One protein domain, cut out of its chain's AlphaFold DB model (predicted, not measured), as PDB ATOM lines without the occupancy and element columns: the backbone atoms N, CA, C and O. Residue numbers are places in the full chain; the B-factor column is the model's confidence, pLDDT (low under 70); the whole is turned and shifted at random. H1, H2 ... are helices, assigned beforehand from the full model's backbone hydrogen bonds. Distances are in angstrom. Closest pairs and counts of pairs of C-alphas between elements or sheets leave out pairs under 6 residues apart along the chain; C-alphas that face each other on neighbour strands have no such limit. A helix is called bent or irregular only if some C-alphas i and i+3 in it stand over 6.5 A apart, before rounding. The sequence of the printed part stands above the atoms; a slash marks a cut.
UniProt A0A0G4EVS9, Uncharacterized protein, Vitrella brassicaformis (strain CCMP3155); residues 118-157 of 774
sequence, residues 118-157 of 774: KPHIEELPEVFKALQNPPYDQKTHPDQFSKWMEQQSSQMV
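AT A GLANCE: This is residues 118 to 157 of the 774 residues of an uncharacterized protein of Vitrella brassicaformis (strain CCMP3155) (UniProt A0A0G4EVS9). The printed part is a loose, narrow U: a short helix H1 and then helix H2 make one leg, a stretch of residues 133 to 141 makes the turn, and the longest helix, H3, comes back beside H2 as the other leg. The two legs are nearly parallel lines run in opposite ways with little contact between them, and residues 118 to 123, of which 118 to 121 belong to H1, stick out past the open end. The printed part has 40 residues with three named helices, H1, H2 and H3 in that order, and no named strand; its class is all helix. It is loose, with a radius of gyration of the C-alphas of 11.7 A, and its outline is a rod, spanning 38 by 18 by 8 A.

HOW THE PARTS SIT: H1, residues 118 to 121, comes first and touches no helix. A tight link of 2 residues joins it to H2, residues 124 to 132, and H1 and H2 meet only through their link. A short link of 9 residues leads from H2 to H3, residues 142 to 157. H2 and H3 are close but not clearly touching, with 1 pair of C-alphas within 8 A. The closest C-alphas of the two are those of Val 127 and Gln 152, 8.0 A apart. Their centres are 13.2 A apart, and they run opposite ways at a shallow tilt of 14 degrees. H1 and H3 are apart. In H2 and H3 every O i to N i+4 pair is within hydrogen-bond range; H1 is too short for such a pair, and its 1 pair of O i to N i+3 is not within range.

IN THESE COORDINATES: H1 begins at C-alpha 118, at (171.148, 165.262, 134.017), and ends at Ile 121. H2 runs from Leu 124, with its C-alpha at (180.815, 162.496, 138.557), to Gln 132, 12.5 A from first to last C-alpha. H3 runs from Pro 142 to Val 157, 22.5 A from first to last C-alpha, and its last C-alpha is at (181.713, 150.328, 143.290). No helix is bent or irregular.

THE WHOLE: The two C-alphas farthest apart are those of Lys 118 and Thr 140, at 38.3 A. The first and last printed C-alphas, those of Lys 118 and Val 157, are 20.5 A apart. The printed part has no cut and no long link. The mean pLDDT of the printed part is 74.2; 13 residues are under 70, namely residues 118 to 128 and 156 to 157. The mean pLDDT is 45 in H1, 65 in H2 and 82 in H3.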
ATOM      1  N   LYS A 118     170.786 164.239 133.022       38.91
ATOM      2  CA  LYS A 118     171.148 165.262 134.017       38.91
ATOM      3  C   LYS A 118     171.384 164.759 135.451       38.91
ATOM      4  O   LYS A 118     172.374 165.185 136.039       38.91
ATOM      5  N   PRO A 119     170.552 163.867 136.029       46.94
ATOM      6  CA  PRO A 119     170.750 163.458 137.419       46.94
ATOM      7  C   PRO A 119     171.982 162.560 137.628       46.94
ATOM      8  O   PRO A 119     172.425 162.421 138.760       46.94
ATOM      9  N   HIS A 120     172.566 161.987 136.567       49.41
ATOM     10  CA  HIS A 120     173.716 161.075 136.673       49.41
ATOM     11  C   HIS A 120     175.059 161.739 136.321       49.41
ATOM     12  O   HIS A 120     176.108 161.304 136.788       49.41
ATOM     13  N   ILE A 121     175.038 162.827 135.541       46.53
ATOM     14  CA  ILE A 121     176.248 163.541 135.096       46.53
ATOM     15  C   ILE A 121     176.697 164.619 136.103       46.53
ATOM     16  O   ILE A 121     177.871 164.978 136.120       46.53
ATOM     17  N   GLU A 122     175.815 165.123 136.975       48.16
ATOM     18  CA  GLU A 122     176.168 166.192 137.929       48.16
ATOM     19  C   GLU A 122     177.018 165.713 139.133       48.16
ATOM     20  O   GLU A 122     177.730 166.531 139.716       48.16
ATOM     21  N   GLU A 123     177.055 164.410 139.457       51.50
ATOM     22  CA  GLU A 123     177.821 163.871 140.606       51.50
ATOM     23  C   GLU A 123     179.245 163.379 140.266       51.50
ATOM     24  O   GLU A 123     180.147 163.421 141.107       51.50
ATOM     25  N   LEU A 124     179.493 162.954 139.021       49.44
ATOM     26  CA  LEU A 124     180.815 162.496 138.557       49.44
ATOM     27  C   LEU A 124     181.922 163.571 138.673       49.44
ATOM     28  O   LEU A 124     183.035 163.240 139.098       49.44
ATOM     29  N   PRO A 125     181.663 164.865 138.385       58.19
ATOM     30  CA  PRO A 125     182.660 165.920 138.539       58.19
ATOM     31  C   PRO A 125     183.168 166.098 139.974       58.19
ATOM     32  O   PRO A 125     184.283 166.587 140.149       58.19
ATOM     33  N   GLU A 126     182.396 165.732 141.001       60.84
ATOM     34  CA  GLU A 126     182.809 165.894 142.403       60.84
ATOM     35  C   GLU A 126     183.793 164.808 142.850       60.84
ATOM     36  O   GLU A 126     184.786 165.122 143.509       60.84
ATOM     37  N   VAL A 127     183.594 163.561 142.410       61.88
ATOM     38  CA  VAL A 127     184.526 162.447 142.674       61.88
ATOM     39  C   VAL A 127     185.848 162.671 141.939       61.88
ATOM     40  O   VAL A 127     186.921 162.556 142.531       61.88
ATOM     41  N   PHE A 128     185.795 163.104 140.675       59.25
ATOM     42  CA  PHE A 128     187.007 163.441 139.925       59.25
ATOM     43  C   PHE A 128     187.735 164.669 140.491       59.25
ATOM     44  O   PHE A 128     188.965 164.681 140.525       59.25
ATOM     45  N   LYS A 129     187.014 165.680 140.999       70.12
ATOM     46  CA  LYS A 129     187.633 166.810 141.720       70.12
ATOM     47  C   LYS A 129     188.296 166.378 143.028       70.12
ATOM     48  O   LYS A 129     189.351 166.919 143.358       70.12
ATOM     49  N   ALA A 130     187.709 165.422 143.750       72.25
ATOM     50  CA  ALA A 130     188.296 164.862 144.964       72.25
ATOM     51  C   ALA A 130     189.572 164.058 144.656       72.25
ATOM     52  O   ALA A 130     190.566 164.211 145.358       72.25
ATOM     53  N   LEU A 131     189.590 163.287 143.561       73.75
ATOM     54  CA  LEU A 131     190.782 162.567 143.083       73.75
ATOM     55  C   LEU A 131     191.894 163.498 142.578       73.75
ATOM     56  O   LEU A 131     193.071 163.191 142.747       73.75
ATOM     57  N   GLN A 132     191.543 164.650 141.999       78.88
ATOM     58  CA  GLN A 132     192.522 165.655 141.568       78.88
ATOM     59  C   GLN A 132     193.180 166.405 142.733       78.88
ATOM     60  O   GLN A 132     194.286 166.918 142.568       78.88
ATOM     61  N   ASN A 133     192.526 166.472 143.896       86.44
ATOM     62  CA  ASN A 133     193.047 167.130 145.095       86.44
ATOM     63  C   ASN A 133     192.823 166.241 146.328       86.44
ATOM     64  O   ASN A 133     191.932 166.529 147.135       86.44
ATOM     65  N   PRO A 134     193.606 165.158 146.486       88.62
ATOM     66  CA  PRO A 134     193.458 164.271 147.626       88.62
ATOM     67  C   PRO A 134     193.747 165.036 148.932       88.62
ATOM     68  O   PRO A 134     194.688 165.831 148.990       88.62
ATOM     69  N   PRO A 135     192.976 164.800 150.007       87.81
ATOM     70  CA  PRO A 135     193.174 165.474 151.293       87.81
ATOM     71  C   PRO A 135     194.466 165.043 152.007       87.81
ATOM     72  O   PRO A 135     194.885 165.691 152.966       87.81
ATOM     73  N   TYR A 136     195.098 163.965 151.537       91.88
ATOM     74  CA  TYR A 136     196.356 163.435 152.046       91.88
ATOM     75  C   TYR A 136     197.382 163.392 150.910       91.88
ATOM     76  O   TYR A 136     197.081 162.911 149.821       91.88
ATOM     77  N   ASP A 137     198.594 163.887 151.156       89.56
ATOM     78  CA  ASP A 137     199.706 163.757 150.212       89.56
ATOM     79  C   ASP A 137     200.343 162.371 150.381       89.56
ATOM     80  O   ASP A 137     200.713 161.961 151.485       89.56
ATOM     81  N   GLN A 138     200.473 161.646 149.268       89.31
ATOM     82  CA  GLN A 138     201.029 160.296 149.212       89.31
ATOM     83  C   GLN A 138     202.436 160.208 149.827       89.31
ATOM     84  O   GLN A 138     202.798 159.172 150.386       89.31
ATOM     85  N   LYS A 139     203.238 161.277 149.746       77.75
ATOM     86  CA  LYS A 139     204.619 161.280 150.255       77.75
ATOM     87  C   LYS A 139     204.708 161.503 151.758       77.75
ATOM     88  O   LYS A 139     205.657 161.030 152.377       77.75
ATOM     89  N   THR A 140     203.770 162.243 152.341       84.00
ATOM     90  CA  THR A 140     203.814 162.600 153.767       84.00
ATOM     91  C   THR A 140     202.931 161.696 154.619       84.00
ATOM     92  O   THR A 140     203.269 161.452 155.779       84.00
ATOM     93  N   HIS A 141     201.848 161.151 154.055       87.75
ATOM     94  CA  HIS A 141     200.869 160.325 154.766       87.75
ATOM     95  C   HIS A 141     200.397 159.121 153.924       87.75
ATOM     96  O   HIS A 141     199.206 159.023 153.613       87.75
ATOM     97  N   PRO A 142     201.297 158.178 153.572       81.62
ATOM     98  CA  PRO A 142     200.986 157.073 152.661       81.62
ATOM     99  C   PRO A 142     199.838 156.188 153.169       81.62
ATOM    100  O   PRO A 142     198.942 155.852 152.403       81.62
ATOM    101  N   ASP A 143     199.784 155.903 154.473       88.06
ATOM    102  CA  ASP A 143     198.741 155.044 155.050       88.06
ATOM    103  C   ASP A 143     197.350 155.699 155.038       88.06
ATOM    104  O   ASP A 143     196.333 155.022 154.887       88.06
ATOM    105  N   GLN A 144     197.286 157.026 155.206       89.25
ATOM    106  CA  GLN A 144     196.023 157.774 155.156       89.25
ATOM    107  C   GLN A 144     195.560 157.973 153.713       89.25
ATOM    108  O   GLN A 144     194.366 157.876 153.440       89.25
ATOM    109  N   PHE A 145     196.503 158.179 152.788       88.00
ATOM    110  CA  PHE A 145     196.231 158.228 151.356       88.00
ATOM    111  C   PHE A 145     195.680 156.892 150.837       88.00
ATOM    112  O   PHE A 145     194.644 156.888 150.174       88.00
ATOM    113  N   SER A 146     196.294 155.761 151.202       84.25
ATOM    114  CA  SER A 146     195.817 154.425 150.809       84.25
ATOM    115  C   SER A 146     194.417 154.126 151.349       84.25
ATOM    116  O   SER A 146     193.541 153.741 150.579       84.25
ATOM    117  N   LYS A 147     194.150 154.400 152.636       89.56
ATOM    118  CA  LYS A 147     192.804 154.226 153.220       89.56
ATOM    119  C   LYS A 147     191.752 155.115 152.562       89.56
ATOM    120  O   LYS A 147     190.607 154.707 152.392       89.56
ATOM    121  N   TRP A 148     192.127 156.336 152.192       92.81
ATOM    122  CA  TRP A 148     191.233 157.243 151.481       92.81
ATOM    123  C   TRP A 148     190.948 156.754 150.049       92.81
ATOM    124  O   TRP A 148     189.792 156.770 149.630       92.81
ATOM    125  N   MET A 149     191.949 156.231 149.331       84.19
ATOM    126  CA  MET A 149     191.773 155.606 148.009       84.19
ATOM    127  C   MET A 149     190.893 154.345 148.062       84.19
ATOM    128  O   MET A 149     190.020 154.163 147.211       84.19
ATOM    129  N   GLU A 150     191.059 153.502 149.083       85.81
ATOM    130  CA  GLU A 150     190.181 152.346 149.339       85.81
ATOM    131  C   GLU A 150     188.732 152.779 149.611       85.81
ATOM    132  O   GLU A 150     187.780 152.159 149.129       85.81
ATOM    133  N   GLN A 151     188.539 153.888 150.329       89.12
ATOM    134  CA  GLN A 151     187.210 154.441 150.581       89.12
ATOM    135  C   GLN A 151     186.565 155.010 149.306       89.12
ATOM    136  O   GLN A 151     185.375 154.785 149.085       89.12
ATOM    137  N   GLN A 152     187.320 155.721 148.459       87.44
ATOM    138  CA  GLN A 152     186.800 156.273 147.197       87.44
ATOM    139  C   GLN A 152     186.463 155.176 146.179       87.44
ATOM    140  O   GLN A 152     185.399 155.220 145.565       87.44
ATOM    141  N   SER A 153     187.312 154.153 146.056       70.31
ATOM    142  CA  SER A 153     187.037 152.991 145.199       70.31
ATOM    143  C   SER A 153     185.820 152.198 145.682       70.31
ATOM    144  O   SER A 153     184.942 151.882 144.882       70.31
ATOM    145  N   SER A 154     185.685 151.974 146.993       76.06
ATOM    146  CA  SER A 154     184.492 151.334 147.568       76.06
ATOM    147  C   SER A 154     183.211 152.141 147.315       76.06
ATOM    148  O   SER A 154     182.163 151.560 147.035       76.06
ATOM    149  N   GLN A 155     183.281 153.476 147.372       76.00
ATOM    150  CA  GLN A 155     182.145 154.356 147.066       76.00
ATOM    151  C   GLN A 155     181.779 154.362 145.575       76.00
ATOM    152  O   GLN A 155     180.592 154.431 145.260       76.00
ATOM    153  N   MET A 156     182.759 154.267 144.668       68.88
ATOM    154  CA  MET A 156     182.498 154.104 143.231       68.88
ATOM    155  C   MET A 156     181.795 152.774 142.950       68.88
ATOM    156  O   MET A 156     180.718 152.776 142.366       68.88
ATOM    157  N   VAL A 157     182.311 151.662 143.485       66.62
ATOM    158  CA  VAL A 157     181.713 150.328 143.290       66.62
ATOM    159  C   VAL A 157     180.288 150.249 143.852       66.62
ATOM    160  O   VAL A 157     179.407 149.661 143.228       66.62
TER     161      VAL A 157